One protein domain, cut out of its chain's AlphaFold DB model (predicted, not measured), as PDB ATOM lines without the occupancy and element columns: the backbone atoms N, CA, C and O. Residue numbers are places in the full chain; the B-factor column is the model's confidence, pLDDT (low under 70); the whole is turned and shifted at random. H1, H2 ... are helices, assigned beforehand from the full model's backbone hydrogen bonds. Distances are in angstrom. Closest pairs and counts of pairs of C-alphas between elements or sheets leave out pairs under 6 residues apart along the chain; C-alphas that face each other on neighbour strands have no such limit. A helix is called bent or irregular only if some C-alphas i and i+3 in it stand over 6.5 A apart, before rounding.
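AT A GLANCE: This is residues 550 to 642 and 656 to 714 of the 809 residues of the protein "RecBCD enzyme subunit RecC" of Comamonadaceae bacterium (UniProt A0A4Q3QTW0). This is a flat stack of helices in two layers. The long H7 forms one layer with H6 and H8, which fold along different parts of it on opposite sides; H1, H2 and H4 form a row over this layer, crosswise to H7, while H3 sits by H7 and H8, and H5 lies off to one side. The printed part has 152 residues with eight named helices, H1 to H8 in order along the chain, and no named strand; the class is all helix. It is compact, with a radius of gyration of the C-alphas of 16.0 A, and spans 56 by 44 by 21 A.

HOW THE PARTS SIT: H1, residues 550 to 557, and H2, residues 567 to 574, make a helical hairpin; they only just touch, with 3 pairs of C-alphas within 8 A, closest at Ala 553 and Leu 573, 5.6 A. H4, residues 587 to 599, only just touches H2, with 3 pairs within 8 A; the closest C-alphas, of Leu 571 and Lys 594, are 7.3 A apart, at a shallow tilt of 13 degrees, opposite ways. H7, residues 664 to 687, is the hub, touching four helices. Its residues 671 to 675 alone touch H3, residues 577 to 583, about perpendicular at 85 degrees; the closest C-alphas, of Phe 583 and Pro 671, are 5.5 A apart. H6, residues 625 to 638, touches residues 666 to 676 alone of H7, at a shallow tilt of 26 degrees, opposite ways; the closest C-alphas, of Leu 629 and Ala 673, are 7.1 A apart. H8, residues 692 to 706, forms a helical hairpin with H7 at a shallow tilt of 9 degrees, closest at the C-alphas of Thr 682 and Leu 702, 7.2 A. H5, residues 608 to 613, touches no helix. Every O i to N i+4 pair is within hydrogen-bond range in H1, H2, H3, H5, H6 and H8, against 7 of 9 in H4 and 16 of 20 in H7.

IN THESE COORDINATES: H1 begins at C-alpha 550 (-34.921, -33.174, 44.677). H4 is 19.6 A long and only just irregular: C-alphas 588 and 591 are 7.0 A apart. H6 measures 19.8 A. H7 runs 37.4 A from C-alpha 664 (-13.815, -42.108, 26.366). H8 is 21.0 A long and ends at C-alpha 706 (-34.733, -41.767, 39.799).

THE WHOLE: The C-alphas farthest apart, of Ala 642 and Pro 692, are 56.2 A apart. Residues 643 to 655 are not printed; C-alphas 642 and 656 are 16.8 A apart across this cut. The link from H5 to H6 is long, with 11 residues. Residues 639 to 642 have pLDDT under 70; the mean of the printed part is 89.4.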
ATOM      1  N   LEU A 550     -34.267 -31.864  44.728       89.56
ATOM      2  CA  LEU A 550     -34.921 -33.174  44.677       89.56
ATOM      3  C   LEU A 550     -36.441 -33.051  44.493       89.56
ATOM      4  O   LEU A 550     -37.021 -33.801  43.710       89.56
ATOM      5  N   LEU A 551     -37.093 -32.108  45.185       88.25
ATOM      6  CA  LEU A 551     -38.540 -31.900  45.074       88.25
ATOM      7  C   LEU A 551     -38.922 -31.258  43.738       88.25
ATOM      8  O   LEU A 551     -39.951 -31.623  43.181       88.25
ATOM      9  N   VAL A 552     -38.086 -30.358  43.205       87.81
ATOM     10  CA  VAL A 552     -38.278 -29.770  41.868       87.81
ATOM     11  C   VAL A 552     -38.222 -30.854  40.791       87.81
ATOM     12  O   VAL A 552     -39.145 -30.965  39.983       87.81
ATOM     13  N   ALA A 553     -37.196 -31.711  40.820       93.00
ATOM     14  CA  ALA A 553     -37.100 -32.837  39.895       93.00
ATOM     15  C   ALA A 553     -38.266 -33.817  40.054       93.00
ATOM     16  O   ALA A 553     -38.831 -34.265  39.059       93.00
ATOM     17  N   LEU A 554     -38.669 -34.135  41.288       94.44
ATOM     18  CA  LEU A 554     -39.830 -34.989  41.530       94.44
ATOM     19  C   LEU A 554     -41.112 -34.386  40.940       94.44
ATOM     20  O   LEU A 554     -41.886 -35.105  40.316       94.44
ATOM     21  N   GLU A 555     -41.344 -33.083  41.106       91.56
ATOM     22  CA  GLU A 555     -42.521 -32.420  40.546       91.56
ATOM     23  C   GLU A 555     -42.530 -32.463  39.013       91.56
ATOM     24  O   GLU A 555     -43.576 -32.734  38.420       91.56
ATOM     25  N   LEU A 556     -41.370 -32.279  38.378       91.44
ATOM     26  CA  LEU A 556     -41.223 -32.441  36.933       91.44
ATOM     27  C   LEU A 556     -41.525 -33.885  36.489       91.44
ATOM     28  O   LEU A 556     -42.284 -34.084  35.540       91.44
ATOM     29  N   LEU A 557     -41.022 -34.894  37.212       95.38
ATOM     30  CA  LEU A 557     -41.298 -36.312  36.933       95.38
ATOM     31  C   LEU A 557     -42.792 -36.654  37.083       95.38
ATOM     32  O   LEU A 557     -43.357 -37.378  36.269       95.38
ATOM     33  N   LEU A 558     -43.473 -36.095  38.088       94.38
ATOM     34  CA  LEU A 558     -44.918 -36.280  38.290       94.38
ATOM     35  C   LEU A 558     -45.780 -35.507  37.278       94.38
ATOM     36  O   LEU A 558     -47.004 -35.655  37.263       94.38
ATOM     37  N   ARG A 559     -45.170 -34.658  36.448       91.56
ATOM     38  CA  ARG A 559     -45.821 -33.955  35.339       91.56
ATOM     39  C   ARG A 559     -45.506 -34.581  33.982       91.56
ATOM     40  O   ARG A 559     -45.950 -34.039  32.980       91.56
ATOM     41  N   LEU A 560     -44.807 -35.721  33.922       91.62
ATOM     42  CA  LEU A 560     -44.435 -36.372  32.658       91.62
ATOM     43  C   LEU A 560     -45.598 -36.583  31.671       91.62
ATOM     44  O   LEU A 560     -45.396 -36.273  30.501       91.62
ATOM     45  N   PRO A 561     -46.804 -37.033  32.084       88.75
ATOM     46  CA  PRO A 561     -47.927 -37.188  31.148       88.75
ATOM     47  C   PRO A 561     -48.386 -35.877  30.497       88.75
ATOM     48  O   PRO A 561     -48.847 -35.878  29.361       88.75
ATOM     49  N   GLU A 562     -48.227 -34.756  31.202       85.06
ATOM     50  CA  GLU A 562     -48.616 -33.413  30.751       85.06
ATOM     51  C   GLU A 562     -47.441 -32.655  30.100       85.06
ATOM     52  O   GLU A 562     -47.632 -31.618  29.461       85.06
ATOM     53  N   SER A 563     -46.211 -33.138  30.291       86.81
ATOM     54  CA  SER A 563     -44.988 -32.465  29.869       86.81
ATOM     55  C   SER A 563     -44.661 -32.774  28.416       86.81
ATOM     56  O   SER A 563     -44.733 -33.914  27.962       86.81
ATOM     57  N   ARG A 564     -44.202 -31.755  27.687       86.62
ATOM     58  CA  ARG A 564     -43.594 -31.938  26.359       86.62
ATOM     59  C   ARG A 564     -42.186 -32.516  26.437       86.62
ATOM     60  O   ARG A 564     -41.621 -32.842  25.398       86.62
ATOM     61  N   LEU A 565     -41.616 -32.593  27.639       88.69
ATOM     62  CA  LEU A 565     -40.258 -33.033  27.914       88.69
ATOM     63  C   LEU A 565     -39.245 -32.350  26.985       88.69
ATOM     64  O   LEU A 565     -38.586 -32.986  26.156       88.69
ATOM     65  N   ALA A 566     -39.174 -31.026  27.091       90.12
ATOM     66  CA  ALA A 566     -38.229 -30.228  26.329       90.12
ATOM     67  C   ALA A 566     -36.782 -30.593  26.692       90.12
ATOM     68  O   ALA A 566     -36.500 -31.142  27.760       90.12
ATOM     69  N   ALA A 567     -35.843 -30.233  25.814       89.88
ATOM     70  CA  ALA A 567     -34.414 -30.381  26.081       89.88
ATOM     71  C   ALA A 567     -34.019 -29.761  27.436       89.88
ATOM     72  O   ALA A 567     -33.294 -30.387  28.205       89.88
ATOM     73  N   SER A 568     -34.553 -28.575  27.756       88.81
ATOM     74  CA  SER A 568     -34.341 -27.894  29.040       88.81
ATOM     75  C   SER A 568     -34.801 -28.721  30.236       88.81
ATOM     76  O   SER A 568     -34.071 -28.804  31.212       88.81
ATOM     77  N   ASP A 569     -35.944 -29.400  30.139       90.50
ATOM     78  CA  ASP A 569     -36.527 -30.143  31.260       90.50
ATOM     79  C   ASP A 569     -35.608 -31.295  31.694       90.50
ATOM     80  O   ASP A 569     -35.361 -31.511  32.878       90.50
ATOM     81  N   VAL A 570     -35.047 -32.034  30.732       93.00
ATOM     82  CA  VAL A 570     -34.103 -33.120  31.042       93.00
ATOM     83  C   VAL A 570     -32.761 -32.564  31.509       93.00
ATOM     84  O   VAL A 570     -32.129 -33.166  32.373       93.00
ATOM     85  N   LEU A 571     -32.322 -31.416  30.989       91.19
ATOM     86  CA  LEU A 571     -31.123 -30.749  31.499       91.19
ATOM     87  C   LEU A 571     -31.299 -30.298  32.955       91.19
ATOM     88  O   LEU A 571     -30.383 -30.499  33.749       91.19
ATOM     89  N   ASP A 572     -32.477 -29.798  33.327       90.38
ATOM     90  CA  ASP A 572     -32.809 -29.431  34.705       90.38
ATOM     91  C   ASP A 572     -32.822 -30.669  35.621       90.38
ATOM     92  O   ASP A 572     -32.306 -30.628  36.740       90.38
ATOM     93  N   LEU A 573     -33.334 -31.814  35.141       94.06
ATOM     94  CA  LEU A 573     -33.225 -33.098  35.855       94.06
ATOM     95  C   LEU A 573     -31.764 -33.519  36.062       94.06
ATOM     96  O   LEU A 573     -31.406 -34.019  37.130       94.06
ATOM     97  N   LEU A 574     -30.922 -33.325  35.046       93.69
ATOM     98  CA  LEU A 574     -29.499 -33.647  35.094       93.69
ATOM     99  C   LEU A 574     -28.706 -32.719  36.021       93.69
ATOM    100  O   LEU A 574     -27.667 -33.136  36.528       93.69
ATOM    101  N   ASP A 575     -29.180 -31.507  36.299       90.94
ATOM    102  CA  ASP A 575     -28.542 -30.617  37.274       90.94
ATOM    103  C   ASP A 575     -28.777 -31.099  38.734       90.94
ATOM    104  O   ASP A 575     -28.068 -30.687  39.657       90.94
ATOM    105  N   VAL A 576     -29.692 -32.056  38.971       93.31
ATOM    106  CA  VAL A 576     -29.954 -32.634  40.302       93.31
ATOM    107  C   VAL A 576     -28.968 -33.755  40.659       93.31
ATOM    108  O   VAL A 576     -28.941 -34.833  40.060       93.31
ATOM    109  N   GLY A 577     -28.192 -33.538  41.728       92.81
ATOM    110  CA  GLY A 577     -27.163 -34.467  42.214       92.81
ATOM    111  C   GLY A 577     -27.666 -35.886  42.506       92.81
ATOM    112  O   GLY A 577     -27.084 -36.849  42.005       92.81
ATOM    113  N   ALA A 578     -28.768 -36.026  43.250       94.38
ATOM    114  CA  ALA A 578     -29.343 -37.331  43.588       94.38
ATOM    115  C   ALA A 578     -29.764 -38.152  42.355       94.38
ATOM    116  O   ALA A 578     -29.679 -39.383  42.369       94.38
ATOM    117  N   LEU A 579     -30.199 -37.482  41.282       96.06
ATOM    118  CA  LEU A 579     -30.563 -38.135  40.025       96.06
ATOM    119  C   LEU A 579     -29.320 -38.591  39.271       96.06
ATOM    120  O   LEU A 579     -29.212 -39.750  38.876       96.06
ATOM    121  N   ARG A 580     -28.323 -37.721  39.142       94.94
ATOM    122  CA  ARG A 580     -27.050 -38.081  38.508       94.94
ATOM    123  C   ARG A 580     -26.372 -39.276  39.161       94.94
ATOM    124  O   ARG A 580     -25.959 -40.197  38.459       94.94
ATOM    125  N   LEU A 581     -26.319 -39.301  40.494       94.88
ATOM    126  CA  LEU A 581     -25.770 -40.434  41.242       94.88
ATOM    127  C   LEU A 581     -26.516 -41.735  40.937       94.88
ATOM    128  O   LEU A 581     -25.891 -42.788  40.830       94.88
ATOM    129  N   ARG A 582     -27.839 -41.667  40.749       96.38
ATOM    130  CA  ARG A 582     -28.665 -42.834  40.428       96.38
ATOM    131  C   ARG A 582     -28.342 -43.434  39.061       96.38
ATOM    132  O   ARG A 582     -28.329 -44.656  38.937       96.38
ATOM    133  N   PHE A 583     -28.078 -42.595  38.064       96.25
ATOM    134  CA  PHE A 583     -27.755 -43.037  36.704       96.25
ATOM    135  C   PHE A 583     -26.248 -43.197  36.453       96.25
ATOM    136  O   PHE A 583     -25.858 -43.665  35.389       96.25
ATOM    137  N   GLY A 584     -25.392 -42.862  37.423       94.25
ATOM    138  CA  GLY A 584     -23.936 -42.939  37.269       94.25
ATOM    139  C   GLY A 584     -23.365 -41.843  36.365       94.25
ATOM    140  O   GLY A 584     -22.363 -42.067  35.690       94.25
ATOM    141  N   LEU A 585     -24.006 -40.672  36.330       92.94
ATOM    142  CA  LEU A 585     -23.568 -39.521  35.543       92.94
ATOM    143  C   LEU A 585     -22.661 -38.604  36.378       92.94
ATOM    144  O   LEU A 585     -23.125 -38.041  37.370       92.94
ATOM    145  N   PRO A 586     -21.382 -38.418  36.007       90.56
ATOM    146  CA  PRO A 586     -20.519 -37.459  36.686       90.56
ATOM    147  C   PRO A 586     -20.899 -36.019  36.311       90.56
ATOM    148  O   PRO A 586     -21.337 -35.750  35.193       90.56
ATOM    149  N   ASP A 587     -20.683 -35.079  37.232       90.94
ATOM    150  CA  ASP A 587     -20.925 -33.640  37.017       90.94
ATOM    151  C   ASP A 587     -20.132 -33.095  35.813       90.94
ATOM    152  O   ASP A 587     -20.646 -32.345  34.987       90.94
ATOM    153  N   GLU A 588     -18.906 -33.590  35.642       91.56
ATOM    154  CA  GLU A 588     -17.995 -33.239  34.547       91.56
ATOM    155  C   GLU A 588     -18.543 -33.588  33.152       91.56
ATOM    156  O   GLU A 588     -18.148 -32.962  32.169       91.56
ATOM    157  N   ALA A 589     -19.476 -34.545  33.041       90.00
ATOM    158  CA  ALA A 589     -20.080 -34.917  31.761       90.00
ATOM    159  C   ALA A 589     -21.180 -33.941  31.304       90.00
ATOM    160  O   ALA A 589     -21.534 -33.938  30.123       90.00
ATOM    161  N   LEU A 590     -21.722 -33.096  32.194       91.75
ATOM    162  CA  LEU A 590     -22.858 -32.228  31.865       91.75
ATOM    163  C   LEU A 590     -22.603 -31.249  30.708       91.75
ATOM    164  O   LEU A 590     -23.470 -31.152  29.838       91.75
ATOM    165  N   PRO A 591     -21.463 -30.531  30.629       92.94
ATOM    166  CA  PRO A 591     -21.210 -29.617  29.514       92.94
ATOM    167  C   PRO A 591     -21.151 -30.342  28.164       92.94
ATOM    168  O   PRO A 591     -21.590 -29.806  27.146       92.94
ATOM    169  N   THR A 592     -20.627 -31.568  28.160       91.69
ATOM    170  CA  THR A 592     -20.552 -32.422  26.970       91.69
ATOM    171  C   THR A 592     -21.938 -32.909  26.560       91.69
ATOM    172  O   THR A 592     -22.318 -32.732  25.407       91.69
ATOM    173  N   LEU A 593     -22.744 -33.403  27.507       91.94
ATOM    174  CA  LEU A 593     -24.133 -33.796  27.247       91.94
ATOM    175  C   LEU A 593     -24.973 -32.621  26.728       91.94
ATOM    176  O   LEU A 593     -25.688 -32.782  25.744       91.94
ATOM    177  N   LYS A 594     -24.846 -31.425  27.324       92.81
ATOM    178  CA  LYS A 594     -25.531 -30.201  26.863       92.81
ATOM    179  C   LYS A 594     -25.210 -29.898  25.394       92.81
ATOM    180  O   LYS A 594     -26.117 -29.597  24.620       92.81
ATOM    181  N   ARG A 595     -23.940 -30.030  24.996       92.12
ATOM    182  CA  ARG A 595     -23.502 -29.840  23.606       92.12
ATOM    183  C   ARG A 595     -24.066 -30.910  22.678       92.12
ATOM    184  O   ARG A 595     -24.617 -30.560  21.644       92.12
ATOM    185  N   TRP A 596     -23.977 -32.183  23.060       92.75
ATOM    186  CA  TRP A 596     -24.452 -33.288  22.229       92.75
ATOM    187  C   TRP A 596     -25.965 -33.286  22.035       92.75
ATOM    188  O   TRP A 596     -26.429 -33.510  20.926       92.75
ATOM    189  N   ILE A 597     -26.738 -32.980  23.079       92.62
ATOM    190  CA  ILE A 597     -28.201 -32.864  22.997       92.62
ATOM    191  C   ILE A 597     -28.585 -31.772  21.990       92.62
ATOM    192  O   ILE A 597     -29.434 -31.999  21.126       92.62
ATOM    193  N   ALA A 598     -27.924 -30.612  22.057       91.88
ATOM    194  CA  ALA A 598     -28.148 -29.521  21.114       91.88
ATOM    195  C   ALA A 598     -27.689 -29.876  19.686       91.88
ATOM    196  O   ALA A 598     -28.437 -29.652  18.736       91.88
ATOM    197  N   GLY A 599     -26.492 -30.453  19.535       89.06
ATOM    198  CA  GLY A 599     -25.901 -30.814  18.242       89.06
ATOM    199  C   GLY A 599     -26.619 -31.960  17.525       89.06
ATOM    200  O   GLY A 599     -26.753 -31.937  16.305       89.06
ATOM    201  N   ALA A 600     -27.179 -32.916  18.270       90.06
ATOM    202  CA  ALA A 600     -28.002 -33.995  17.724       90.06
ATOM    203  C   ALA A 600     -29.398 -33.525  17.264       90.06
ATOM    204  O   ALA A 600     -30.125 -34.286  16.620       90.06
ATOM    205  N   GLY A 601     -29.778 -32.278  17.571       90.00
ATOM    206  CA  GLY A 601     -31.059 -31.687  17.182       90.00
ATOM    207  C   GLY A 601     -32.226 -32.044  18.106       90.00
ATOM    208  O   GLY A 601     -33.378 -31.926  17.699       90.00
ATOM    209  N   VAL A 602     -31.977 -32.475  19.347       92.56
ATOM    210  CA  VAL A 602     -33.063 -32.753  20.303       92.56
ATOM    211  C   VAL A 602     -33.742 -31.448  20.709       92.56
ATOM    212  O   VAL A 602     -33.082 -30.502  21.145       92.56
ATOM    213  N   ARG A 603     -35.076 -31.401  20.620       89.31
ATOM    214  CA  ARG A 603     -35.874 -30.241  21.045       89.31
ATOM    215  C   ARG A 603     -36.909 -30.600  22.099       89.31
ATOM    216  O   ARG A 603     -36.907 -29.980  23.160       89.31
ATOM    217  N   TRP A 604     -37.783 -31.565  21.821       90.25
ATOM    218  CA  TRP A 604     -38.870 -31.957  22.724       90.25
ATOM    219  C   TRP A 604     -39.499 -33.295  22.318       90.25
ATOM    220  O   TRP A 604     -39.400 -33.711  21.162       90.25
ATOM    221  N   GLY A 605     -40.208 -33.928  23.250       89.50
ATOM    222  CA  GLY A 605     -40.913 -35.193  23.061       89.50
ATOM    223  C   GLY A 605     -39.975 -36.397  23.125       89.50
ATOM    224  O   GLY A 605     -38.901 -36.390  22.525       89.50
ATOM    225  N   LEU A 606     -40.372 -37.429  23.866       88.75
ATOM    226  CA  LEU A 606     -39.658 -38.701  23.965       88.75
ATOM    227  C   LEU A 606     -39.593 -39.380  22.598       88.75
ATOM    228  O   LEU A 606     -38.505 -39.664  22.099       88.75
ATOM    229  N   ASP A 607     -40.761 -39.569  21.991       87.12
ATOM    230  CA  ASP A 607     -40.968 -40.254  20.725       87.12
ATOM    231  C   ASP A 607     -42.302 -39.827  20.077       87.12
ATOM    232  O   ASP A 607     -42.989 -38.914  20.553       87.12
ATOM    233  N   THR A 608     -42.672 -40.483  18.978       86.62
ATOM    234  CA  THR A 608     -43.937 -40.231  18.273       86.62
ATOM    235  C   THR A 608     -45.156 -40.589  19.127       86.62
ATOM    236  O   THR A 608     -46.107 -39.814  19.157       86.62
ATOM    237  N   ALA A 609     -45.115 -41.686  19.894       87.31
ATOM    238  CA  ALA A 609     -46.249 -42.124  20.712       87.31
ATOM    239  C   ALA A 609     -46.605 -41.101  21.804       87.31
ATOM    240  O   ALA A 609     -47.783 -40.818  22.047       87.31
ATOM    241  N   GLN A 610     -45.600 -40.488  22.438       86.25
ATOM    242  CA  GLN A 610     -45.842 -39.406  23.387       86.25
ATOM    243  C   GLN A 610     -46.452 -38.183  22.696       86.25
ATOM    244  O   GLN A 610     -47.392 -37.584  23.224       86.25
ATOM    245  N   ARG A 611     -45.960 -37.815  21.510       87.06
ATOM    246  CA  ARG A 611     -46.509 -36.691  20.733       87.06
ATOM    247  C   ARG A 611     -47.963 -36.942  20.333       87.06
ATOM    248  O   ARG A 611     -48.786 -36.038  20.481       87.06
ATOM    249  N   ASP A 612     -48.299 -38.160  19.920       85.06
ATOM    250  CA  ASP A 612     -49.665 -38.579  19.593       85.06
ATOM    251  C   ASP A 612     -50.599 -38.439  20.797       85.06
ATOM    252  O   ASP A 612     -51.682 -37.864  20.672       85.06
ATOM    253  N   SER A 613     -50.151 -38.855  21.989       81.88
ATOM    254  CA  SER A 613     -50.933 -38.729  23.229       81.88
ATOM    255  C   SER A 613     -51.303 -37.282  23.590       81.88
ATOM    256  O   SER A 613     -52.257 -37.046  24.325       81.88
ATOM    257  N   GLN A 614     -50.571 -36.302  23.048       80.44
ATOM    258  CA  GLN A 614     -50.791 -34.868  23.254       80.44
ATOM    259  C   GLN A 614     -51.486 -34.197  22.058       80.44
ATOM    260  O   GLN A 614     -51.539 -32.968  21.996       80.44
ATOM    261  N   ALA A 615     -52.001 -34.988  21.110       79.62
ATOM    262  CA  ALA A 615     -52.562 -34.537  19.835       79.62
ATOM    263  C   ALA A 615     -51.562 -33.749  18.960       79.62
ATOM    264  O   ALA A 615     -51.946 -32.866  18.194       79.62
ATOM    265  N   LEU A 616     -50.265 -34.068  19.069       80.31
ATOM    266  CA  LEU A 616     -49.159 -33.424  18.343       80.31
ATOM    267  C   LEU A 616     -48.422 -34.376  17.382       80.31
ATOM    268  O   LEU A 616     -47.297 -34.090  16.972       80.31
ATOM    269  N   GLY A 617     -49.057 -35.485  17.000       74.12
ATOM    270  CA  GLY A 617     -48.495 -36.514  16.113       74.12
ATOM    271  C   GLY A 617     -48.002 -36.021  14.755       74.12
ATOM    272  O   GLY A 617     -47.044 -36.553  14.201       74.12
ATOM    273  N   ALA A 618     -48.588 -34.929  14.250       77.88
ATOM    274  CA  ALA A 618     -48.184 -34.298  12.993       77.88
ATOM    275  C   ALA A 618     -46.709 -33.844  12.978       77.88
ATOM    276  O   ALA A 618     -46.133 -33.679  11.908       77.88
ATOM    277  N   ALA A 619     -46.081 -33.665  14.146       75.44
ATOM    278  CA  ALA A 619     -44.662 -33.329  14.251       75.44
ATOM    279  C   ALA A 619     -43.713 -34.511  13.942       75.44
ATOM    280  O   ALA A 619     -42.502 -34.305  13.845       75.44
ATOM    281  N   GLY A 620     -44.225 -35.742  13.809       83.06
ATOM    282  CA  GLY A 620     -43.433 -36.939  13.505       83.06
ATOM    283  C   GLY A 620     -42.396 -37.277  14.582       83.06
ATOM    284  O   GLY A 620     -42.557 -36.914  15.745       83.06
ATOM    285  N   GLU A 621     -41.311 -37.960  14.201       84.88
ATOM    286  CA  GLU A 621     -40.233 -38.377  15.120       84.88
ATOM    287  C   GLU A 621     -39.052 -37.386  15.178       84.88
ATOM    288  O   GLU A 621     -38.280 -37.375  16.141       84.88
ATOM    289  N   VAL A 622     -38.909 -36.516  14.175       85.81
ATOM    290  CA  VAL A 622     -37.774 -35.589  14.053       85.81
ATOM    291  C   VAL A 622     -37.705 -34.653  15.267       85.81
ATOM    292  O   VAL A 622     -38.726 -34.222  15.815       85.81
ATOM    293  N   ASN A 623     -36.488 -34.352  15.723       89.06
ATOM    294  CA  ASN A 623     -36.199 -33.519  16.900       89.06
ATOM    295  C   ASN A 623     -36.701 -34.077  18.251       89.06
ATOM    296  O   ASN A 623     -36.742 -33.340  19.243       89.06
ATOM    297  N   SER A 624     -37.088 -35.357  18.306       92.56
ATOM    298  CA  SER A 624     -37.396 -36.066  19.556       92.56
ATOM    299  C   SER A 624     -36.133 -36.540  20.281       92.56
ATOM    300  O   SER A 624     -35.032 -36.569  19.716       92.56
ATOM    301  N   TRP A 625     -36.286 -36.944  21.542       94.31
ATOM    302  CA  TRP A 625     -35.217 -37.580  22.309       94.31
ATOM    303  C   TRP A 625     -34.771 -38.902  21.689       94.31
ATOM    304  O   TRP A 625     -33.565 -39.141  21.608       94.31
ATOM    305  N   ARG A 626     -35.707 -39.737  21.215       92.69
ATOM    306  CA  ARG A 626     -35.380 -41.005  20.549       92.69
ATOM    307  C   ARG A 626     -34.567 -40.772  19.277       92.69
ATOM    308  O   ARG A 626     -33.515 -41.391  19.120       92.69
ATOM    309  N   PHE A 627     -34.981 -39.807  18.456       92.06
ATOM    310  CA  PHE A 627     -34.258 -39.393  17.252       92.06
ATOM    311  C   PHE A 627     -32.830 -38.926  17.563       92.06
ATOM    312  O   PHE A 627     -31.861 -39.457  17.019       92.06
ATOM    313  N   GLY A 628     -32.663 -37.963  18.476       92.31
ATOM    314  CA  GLY A 628     -31.329 -37.455  18.801       92.31
ATOM    315  C   GLY A 628     -30.431 -38.511  19.445       92.31
ATOM    316  O   GLY A 628     -29.239 -38.568  19.144       92.31
ATOM    317  N   LEU A 629     -30.990 -39.398  20.277       92.69
ATOM    318  CA  LEU A 629     -30.245 -40.513  20.857       92.69
ATOM    319  C   LEU A 629     -29.746 -41.490  19.786       92.69
ATOM    320  O   LEU A 629     -28.586 -41.897  19.839       92.69
ATOM    321  N   GLN A 630     -30.579 -41.835  18.801       91.38
ATOM    322  CA  GLN A 630     -30.169 -42.677  17.673       91.38
ATOM    323  C   GLN A 630     -29.031 -42.031  16.878       91.38
ATOM    324  O   GLN A 630     -28.049 -42.708  16.585       91.38
ATOM    325  N   ARG A 631     -29.100 -40.720  16.609       90.75
ATOM    326  CA  ARG A 631     -28.019 -39.983  15.927       90.75
ATOM    327  C   ARG A 631     -26.704 -40.010  16.699       90.75
ATOM    328  O   ARG A 631     -25.654 -40.230  16.097       90.75
ATOM    329  N   MET A 632     -26.759 -39.817  18.019       91.50
ATOM    330  CA  MET A 632     -25.586 -39.873  18.898       91.50
ATOM    331  C   MET A 632     -24.970 -41.281  18.947       91.50
ATOM    332  O   MET A 632     -23.754 -41.430  18.841       91.50
ATOM    333  N   LEU A 633     -25.799 -42.324  19.071       89.50
ATOM    334  CA  LEU A 633     -25.345 -43.719  19.090       89.50
ATOM    335  C   LEU A 633     -24.776 -44.162  17.736       89.50
ATOM    336  O   LEU A 633     -23.756 -44.850  17.697       89.50
ATOM    337  N   LEU A 634     -25.406 -43.752  16.633       87.44
ATOM    338  CA  LEU A 634     -24.924 -44.029  15.283       87.44
ATOM    339  C   LEU A 634     -23.598 -43.308  15.021       87.44
ATOM    340  O   LEU A 634     -22.674 -43.919  14.496       87.44
ATOM    341  N   GLY A 635     -23.473 -42.051  15.453       86.12
ATOM    342  CA  GLY A 635     -22.221 -41.298  15.393       86.12
ATOM    343  C   GLY A 635     -21.069 -41.991  16.117       86.12
ATOM    344  O   GLY A 635     -19.981 -42.123  15.560       86.12
ATOM    345  N   PHE A 636     -21.334 -42.541  17.304       85.94
ATOM    346  CA  PHE A 636     -20.359 -43.354  18.032       85.94
ATOM    347  C   PHE A 636     -19.976 -44.647  17.292       85.94
ATOM    348  O   PHE A 636     -18.802 -45.013  17.264       85.94
ATOM    349  N   ALA A 637     -20.952 -45.349  16.703       83.94
ATOM    350  CA  ALA A 637     -20.728 -46.631  16.031       83.94
ATOM    351  C   ALA A 637     -20.005 -46.492  14.682       83.94
ATOM    352  O   ALA A 637     -19.151 -47.314  14.355       83.94
ATOM    353  N   VAL A 638     -20.349 -45.461  13.906       80.62
ATOM    354  CA  VAL A 638     -19.714 -45.143  12.617       80.62
ATOM    355  C   VAL A 638     -18.335 -44.514  12.843       80.62
ATOM    356  O   VAL A 638     -17.411 -44.764  12.070       80.62
ATOM    357  N   GLY A 639     -18.179 -43.772  13.945       66.50
ATOM    358  CA  GLY A 639     -16.989 -43.000  14.270       66.50
ATOM    359  C   GLY A 639     -16.937 -41.705  13.463       66.50
ATOM    360  O   GLY A 639     -17.211 -41.692  12.262       66.50
ATOM    361  N   GLY A 640     -16.574 -40.595  14.112       58.38
ATOM    362  CA  GLY A 640     -16.321 -39.349  13.391       58.38
ATOM    363  C   GLY A 640     -15.216 -39.559  12.364       58.38
ATOM    364  O   GLY A 640     -14.251 -40.261  12.665       58.38
ATOM    365  N   ALA A 641     -15.398 -39.009  11.160       50.16
ATOM    366  CA  ALA A 641     -14.628 -39.251   9.940       50.16
ATOM    367  C   ALA A 641     -13.095 -39.159  10.118       50.16
ATOM    368  O   ALA A 641     -12.425 -38.243   9.646       50.16
ATOM    369  N   ALA A 642     -12.490 -40.165  10.743       42.62
ATOM    370  CA  ALA A 642     -11.059 -40.407  10.759       42.62
ATOM    371  C   ALA A 642     -10.705 -41.169   9.472       42.62
ATOM    372  O   ALA A 642     -10.240 -42.307   9.507       42.62
ATOM    373  N   GLN A 656     -29.151 -39.443   9.978       84.50
ATOM    374  CA  GLN A 656     -27.788 -38.936   9.821       84.50
ATOM    375  C   GLN A 656     -26.991 -39.036  11.139       84.50
ATOM    376  O   GLN A 656     -27.432 -38.468  12.148       84.50
ATOM    377  N   PRO A 657     -25.815 -39.695  11.159       85.06
ATOM    378  CA  PRO A 657     -24.978 -39.791  12.356       85.06
ATOM    379  C   PRO A 657     -24.496 -38.417  12.839       85.06
ATOM    380  O   PRO A 657     -24.233 -37.528  12.032       85.06
ATOM    381  N   TYR A 658     -24.359 -38.252  14.157       86.19
ATOM    382  CA  TYR A 658     -23.740 -37.069  14.769       86.19
ATOM    383  C   TYR A 658     -22.319 -37.405  15.242       86.19
ATOM    384  O   TYR A 658     -22.120 -38.100  16.237       86.19
ATOM    385  N   ASP A 659     -21.330 -36.939  14.489       80.12
ATOM    386  CA  ASP A 659     -19.929 -37.369  14.514       80.12
ATOM    387  C   ASP A 659     -19.078 -36.796  15.661       80.12
ATOM    388  O   ASP A 659     -17.960 -37.265  15.888       80.12
ATOM    389  N   GLU A 660     -19.602 -35.842  16.437       81.50
ATOM    390  CA  GLU A 660     -18.908 -35.308  17.620       81.50
ATOM    391  C   GLU A 660     -18.890 -36.277  18.816       81.50
ATOM    392  O   GLU A 660     -18.204 -36.027  19.813       81.50
ATOM    393  N   VAL A 661     -19.643 -37.379  18.752       81.62
ATOM    394  CA  VAL A 661     -19.628 -38.401  19.801       81.62
ATOM    395  C   VAL A 661     -18.497 -39.395  19.541       81.62
ATOM    396  O   VAL A 661     -18.597 -40.277  18.690       81.62
ATOM    397  N   GLY A 662     -17.430 -39.309  20.335       75.50
ATOM    398  CA  GLY A 662     -16.309 -40.242  20.251       75.50
ATOM    399  C   GLY A 662     -15.444 -40.286  21.509       75.50
ATOM    400  O   GLY A 662     -15.623 -39.515  22.449       75.50
ATOM    401  N   GLY A 663     -14.479 -41.210  21.522       77.69
ATOM    402  CA  GLY A 663     -13.507 -41.348  22.610       77.69
ATOM    403  C   GLY A 663     -14.084 -41.924  23.909       77.69
ATOM    404  O   GLY A 663     -15.079 -42.647  23.905       77.69
ATOM    405  N   LEU A 664     -13.418 -41.631  25.032       77.00
ATOM    406  CA  LEU A 664     -13.815 -42.108  26.366       77.00
ATOM    407  C   LEU A 664     -15.094 -41.426  26.882       77.00
ATOM    408  O   LEU A 664     -15.839 -42.034  27.648       77.00
ATOM    409  N   ASP A 665     -15.379 -40.206  26.418       79.62
ATOM    410  CA  ASP A 665     -16.541 -39.421  26.850       79.62
ATOM    411  C   ASP A 665     -17.870 -40.066  26.423       79.62
ATOM    412  O   ASP A 665     -18.889 -39.893  27.096       79.62
ATOM    413  N   ALA A 666     -17.868 -40.874  25.352       83.94
ATOM    414  CA  ALA A 666     -19.046 -41.596  24.860       83.94
ATOM    415  C   ALA A 666     -19.674 -42.535  25.908       83.94
ATOM    416  O   ALA A 666     -20.851 -42.882  25.803       83.94
ATOM    417  N   ALA A 667     -18.932 -42.892  26.966       87.06
ATOM    418  CA  ALA A 667     -19.461 -43.628  28.111       87.06
ATOM    419  C   ALA A 667     -20.676 -42.935  28.763       87.06
ATOM    420  O   ALA A 667     -21.525 -43.626  29.324       87.06
ATOM    421  N   ALA A 668     -20.809 -41.607  28.644       87.81
ATOM    422  CA  ALA A 668     -21.950 -40.850  29.162       87.81
ATOM    423  C   ALA A 668     -23.265 -41.084  28.384       87.81
ATOM    424  O   ALA A 668     -24.344 -40.853  28.936       87.81
ATOM    425  N   LEU A 669     -23.212 -41.596  27.144       90.69
ATOM    426  CA  LEU A 669     -24.418 -41.913  26.364       90.69
ATOM    427  C   LEU A 669     -25.213 -43.085  26.942       90.69
ATOM    428  O   LEU A 669     -26.439 -43.086  26.856       90.69
ATOM    429  N   GLY A 670     -24.542 -44.072  27.539       91.81
ATOM    430  CA  GLY A 670     -25.211 -45.221  28.157       91.81
ATOM    431  C   GLY A 670     -26.153 -44.803  29.297       91.81
ATOM    432  O   GLY A 670     -27.348 -45.097  29.235       91.81
ATOM    433  N   PRO A 671     -25.657 -44.072  30.311       94.44
ATOM    434  CA  PRO A 671     -26.485 -43.478  31.354       94.44
ATOM    435  C   PRO A 671     -27.588 -42.549  30.837       94.44
ATOM    436  O   PRO A 671     -28.707 -42.620  31.343       94.44
ATOM    437  N   LEU A 672     -27.318 -41.722  29.817       94.06
ATOM    438  CA  LEU A 672     -28.351 -40.875  29.209       94.06
ATOM    439  C   LEU A 672     -29.465 -41.723  28.574       94.06
ATOM    440  O   LEU A 672     -30.643 -41.474  28.819       94.06
ATOM    441  N   ALA A 673     -29.113 -42.764  27.817       94.44
ATOM    442  CA  ALA A 673     -30.081 -43.694  27.239       94.44
ATOM    443  C   ALA A 673     -30.904 -44.413  28.323       94.44
ATOM    444  O   ALA A 673     -32.112 -44.598  28.169       94.44
ATOM    445  N   ALA A 674     -30.265 -44.795  29.433       95.94
ATOM    446  CA  ALA A 674     -30.940 -45.403  30.576       95.94
ATOM    447  C   ALA A 674     -31.914 -44.430  31.265       95.94
ATOM    448  O   ALA A 674     -33.004 -44.850  31.656       95.94
ATOM    449  N   LEU A 675     -31.553 -43.147  31.377       96.06
ATOM    450  CA  LEU A 675     -32.436 -42.092  31.878       96.06
ATOM    451  C   LEU A 675     -33.652 -41.905  30.966       96.06
ATOM    452  O   LEU A 675     -34.775 -41.910  31.458       96.06
ATOM    453  N   LEU A 676     -33.455 -41.795  29.651       95.25
ATOM    454  CA  LEU A 676     -34.557 -41.599  28.702       95.25
ATOM    455  C   LEU A 676     -35.535 -42.779  28.705       95.25
ATOM    456  O   LEU A 676     -36.739 -42.569  28.814       95.25
ATOM    457  N   ARG A 677     -35.022 -44.015  28.725       95.31
ATOM    458  CA  ARG A 677     -35.858 -45.215  28.898       95.31
ATOM    459  C   ARG A 677     -36.592 -45.214  30.238       95.31
ATOM    460  O   ARG A 677     -37.723 -45.673  30.337       95.31
ATOM    461  N   ALA A 678     -35.952 -44.702  31.292       96.56
ATOM    462  CA  ALA A 678     -36.606 -44.556  32.580       96.56
ATOM    463  C   ALA A 678     -37.772 -43.571  32.557       96.56
ATOM    464  O   ALA A 678     -38.804 -43.863  33.157       96.56
ATOM    465  N   LEU A 679     -37.620 -42.448  31.858       95.62
ATOM    466  CA  LEU A 679     -38.681 -41.465  31.673       95.62
ATOM    467  C   LEU A 679     -39.844 -42.038  30.854       95.62
ATOM    468  O   LEU A 679     -40.989 -41.854  31.249       95.62
ATOM    469  N   GLU A 680     -39.553 -42.775  29.781       93.69
ATOM    470  CA  GLU A 680     -40.545 -43.450  28.931       93.69
ATOM    471  C   GLU A 680     -41.379 -44.476  29.711       93.69
ATOM    472  O   GLU A 680     -42.603 -44.365  29.784       93.69
ATOM    473  N   ASP A 681     -40.725 -45.418  30.394       94.25
ATOM    474  CA  ASP A 681     -41.415 -46.426  31.204       94.25
ATOM    475  C   ASP A 681     -42.276 -45.784  32.308       94.25
ATOM    476  O   ASP A 681     -43.374 -46.249  32.618       94.25
ATOM    477  N   THR A 682     -41.766 -44.725  32.945       94.94
ATOM    478  CA  THR A 682     -42.500 -44.014  33.993       94.94
ATOM    479  C   THR A 682     -43.662 -43.215  33.420       94.94
ATOM    480  O   THR A 682     -44.723 -43.210  34.033       94.94
ATOM    481  N   TRP A 683     -43.523 -42.600  32.247       92.88
ATOM    482  CA  TRP A 683     -44.628 -41.926  31.569       92.88
ATOM    483  C   TRP A 683     -45.807 -42.878  31.328       92.88
ATOM    484  O   TRP A 683     -46.922 -42.554  31.738       92.88
ATOM    485  N   HIS A 684     -45.559 -44.077  30.788       90.75
ATOM    486  CA  HIS A 684     -46.605 -45.089  30.597       90.75
ATOM    487  C   HIS A 684     -47.302 -45.472  31.910       90.75
ATOM    488  O   HIS A 684     -48.528 -45.495  31.982       90.75
ATOM    489  N   GLN A 685     -46.535 -45.705  32.980       93.31
ATOM    490  CA  GLN A 685     -47.093 -46.049  34.295       93.31
ATOM    491  C   GLN A 685     -47.877 -44.898  34.942       93.31
ATOM    492  O   GLN A 685     -48.802 -45.134  35.715       93.31
ATOM    493  N   LEU A 686     -47.479 -43.652  34.687       93.69
ATOM    494  CA  LEU A 686     -48.095 -42.461  35.264       93.69
ATOM    495  C   LEU A 686     -49.361 -42.018  34.515       93.69
ATOM    496  O   LEU A 686     -50.177 -41.301  35.092       93.69
ATOM    497  N   ALA A 687     -49.528 -42.426  33.255       89.00
ATOM    498  CA  ALA A 687     -50.696 -42.088  32.445       89.00
ATOM    499  C   ALA A 687     -51.957 -42.876  32.843       89.00
ATOM    500  O   ALA A 687     -53.069 -42.385  32.665       89.00
ATOM    501  N   GLU A 688     -51.805 -44.080  33.400       91.38
ATOM    502  CA  GLU A 688     -52.934 -44.939  33.762       91.38
ATOM    503  C   GLU A 688     -53.486 -44.620  35.163       91.38
ATOM    504  O   GLU A 688     -52.747 -44.757  36.144       91.38
ATOM    505  N   PRO A 689     -54.781 -44.276  35.311       93.69
ATOM    506  CA  PRO A 689     -55.430 -44.194  36.616       93.69
ATOM    507  C   PRO A 689     -55.345 -45.524  37.373       93.69
ATOM    508  O   PRO A 689     -55.485 -46.596  36.789       93.69
ATOM    509  N   ALA A 690     -55.138 -45.458  38.686       95.56
ATOM    510  CA  ALA A 690     -54.957 -46.641  39.525       95.56
ATOM    511  C   ALA A 690     -55.532 -46.435  40.931       95.56
ATOM    512  O   ALA A 690     -55.824 -45.305  41.334       95.56
ATOM    513  N   ALA A 691     -55.712 -47.522  41.682       96.12
ATOM    514  CA  ALA A 691     -56.162 -47.446  43.068       96.12
ATOM    515  C   ALA A 691     -55.060 -46.851  43.974       96.12
ATOM    516  O   ALA A 691     -53.878 -46.880  43.615       96.12
ATOM    517  N   PRO A 692     -55.392 -46.336  45.176       96.44
ATOM    518  CA  PRO A 692     -54.404 -45.733  46.075       96.44
ATOM    519  C   PRO A 692     -53.212 -46.644  46.410       96.44
ATOM    520  O   PRO A 692     -52.076 -46.173  46.461       96.44
ATOM    521  N   ALA A 693     -53.457 -47.945  46.605       96.19
ATOM    522  CA  ALA A 693     -52.415 -48.929  46.903       96.19
ATOM    523  C   ALA A 693     -51.401 -49.053  45.756       96.19
ATOM    524  O   ALA A 693     -50.196 -48.926  45.982       96.19
ATOM    525  N   ASP A 694     -51.896 -49.195  44.525       97.06
ATOM    526  CA  ASP A 694     -51.068 -49.286  43.321       97.06
ATOM    527  C   ASP A 694     -50.297 -47.982  43.085       97.06
ATOM    528  O   ASP A 694     -49.114 -47.998  42.744       97.06
ATOM    529  N   TRP A 695     -50.933 -46.830  43.327       97.25
ATOM    530  CA  TRP A 695     -50.259 -45.536  43.256       97.25
ATOM    531  C   TRP A 695     -49.108 -45.427  44.248       97.25
ATOM    532  O   TRP A 695     -48.026 -44.978  43.878       97.25
ATOM    533  N   ALA A 696     -49.297 -45.852  45.497       96.50
ATOM    534  CA  ALA A 696     -48.220 -45.824  46.476       96.50
ATOM    535  C   ALA A 696     -47.031 -46.700  46.044       96.50
ATOM    536  O   ALA A 696     -45.881 -46.299  46.227       96.50
ATOM    537  N   GLU A 697     -47.278 -47.858  45.428       96.69
ATOM    538  CA  GLU A 697     -46.217 -48.691  44.851       96.69
ATOM    539  C   GLU A 697     -45.518 -48.004  43.672       96.69
ATOM    540  O   GLU A 697     -44.290 -47.892  43.682       96.69
ATOM    541  N   ARG A 698     -46.282 -47.466  42.711       96.75
ATOM    542  CA  ARG A 698     -45.752 -46.725  41.551       96.75
ATOM    543  C   ARG A 698     -44.884 -45.543  41.983       96.75
ATOM    544  O   ARG A 698     -43.786 -45.359  41.466       96.75
ATOM    545  N   LEU A 699     -45.324 -44.768  42.973       96.75
ATOM    546  CA  LEU A 699     -44.605 -43.589  43.463       96.75
ATOM    547  C   LEU A 699     -43.358 -43.955  44.281       96.75
ATOM    548  O   LEU A 699     -42.322 -43.304  44.142       96.75
ATOM    549  N   ARG A 700     -43.400 -45.030  45.084       96.75
ATOM    550  CA  ARG A 700     -42.196 -45.569  45.745       96.75
ATOM    551  C   ARG A 700     -41.185 -46.083  44.718       96.75
ATOM    552  O   ARG A 700     -39.990 -45.815  44.862       96.75
ATOM    553  N   ALA A 701     -41.653 -46.776  43.681       96.38
ATOM    554  CA  ALA A 701     -40.816 -47.254  42.587       96.38
ATOM    555  C   ALA A 701     -40.203 -46.090  41.796       96.38
ATOM    556  O   ALA A 701     -39.015 -46.138  41.495       96.38
ATOM    557  N   LEU A 702     -40.962 -45.018  41.539       97.19
ATOM    558  CA  LEU A 702     -40.465 -43.790  40.914       97.19
ATOM    559  C   LEU A 702     -39.322 -43.181  41.734       97.19
ATOM    560  O   LEU A 702     -38.243 -42.943  41.190       97.19
ATOM    561  N   LEU A 703     -39.507 -42.995  43.047       96.56
ATOM    562  CA  LEU A 703     -38.448 -42.462  43.913       96.56
ATOM    563  C   LEU A 703     -37.185 -43.326  43.864       96.56
ATOM    564  O   LEU A 703     -36.087 -42.805  43.679       96.56
ATOM    565  N   ALA A 704     -37.346 -44.646  43.979       95.88
ATOM    566  CA  ALA A 704     -36.232 -45.585  43.917       95.88
ATOM    567  C   ALA A 704     -35.570 -45.624  42.533       95.88
ATOM    568  O   ALA A 704     -34.370 -45.870  42.439       95.88
ATOM    569  N   ARG A 705     -36.332 -45.402  41.456       96.75
ATOM    570  CA  ARG A 705     -35.845 -45.423  40.075       96.75
ATOM    571  C   ARG A 705     -34.966 -44.222  39.765       96.75
ATOM    572  O   ARG A 705     -33.924 -44.429  39.148       96.75
ATOM    573  N   PHE A 706     -35.368 -43.026  40.200       97.19
ATOM    574  CA  PHE A 706     -34.733 -41.767  39.799       97.19
ATOM    575  C   PHE A 706     -33.783 -41.162  40.824       97.19
ATOM    576  O   PHE A 706     -32.925 -40.393  40.413       97.19
ATOM    577  N   PHE A 707     -33.867 -41.501  42.114       96.75
ATOM    578  CA  PHE A 707     -33.065 -40.823  43.135       96.75
ATOM    579  C   PHE A 707     -32.186 -41.780  43.941       96.75
ATOM    580  O   PHE A 707     -32.644 -42.783  44.486       96.75
ATOM    581  N   ALA A 708     -30.910 -41.420  44.064       95.88
ATOM    582  CA  ALA A 708     -29.969 -41.973  45.026       95.88
ATOM    583  C   ALA A 708     -29.517 -40.823  45.946       95.88
ATOM    584  O   ALA A 708     -28.715 -39.995  45.512       95.88
ATOM    585  N   PRO A 709     -30.053 -40.713  47.177       92.69
ATOM    586  CA  PRO A 709     -29.792 -39.561  48.032       92.69
ATOM    587  C   PRO A 709     -28.315 -39.509  48.452       92.69
ATOM    588  O   PRO A 709     -27.776 -40.482  48.986       92.69
ATOM    589  N   ALA A 710     -27.676 -38.366  48.209       88.56
ATOM    590  CA  ALA A 710     -26.251 -38.123  48.399       88.56
ATOM    591  C   ALA A 710     -25.882 -37.852  49.864       88.56
ATOM    592  O   ALA A 710     -24.773 -38.169  50.297       88.56
ATOM    593  N   ASP A 711     -26.802 -37.259  50.631       89.38
ATOM    594  CA  ASP A 711     -26.559 -36.830  52.005       89.38
ATOM    595  C   ASP A 711     -27.711 -37.167  52.971       89.38
ATOM    596  O   ASP A 711     -28.784 -37.643  52.592       89.38
ATOM    597  N   ALA A 712     -27.480 -36.918  54.263       89.50
ATOM    598  CA  ALA A 712     -28.458 -37.189  55.314       89.50
ATOM    599  C   ALA A 712     -29.742 -36.342  55.193       89.50
ATOM    600  O   ALA A 712     -30.794 -36.758  55.679       89.50
ATOM    601  N   ARG A 713     -29.678 -35.155  54.571       85.06
ATOM    602  CA  ARG A 713     -30.856 -34.302  54.369       85.06
ATOM    603  C   ARG A 713     -31.740 -34.894  53.283       85.06
ATOM    604  O   ARG A 713     -32.927 -35.081  53.531       85.06
ATOM    605  N   GLU A 714     -31.174 -35.248  52.133       88.56
ATOM    606  CA  GLU A 714     -31.894 -35.900  51.036       88.56
ATOM    607  C   GLU A 714     -32.474 -37.253  51.468       88.56
ATOM    608  O   GLU A 714     -33.629 -37.551  51.165       88.56
TER     609      GLU A 714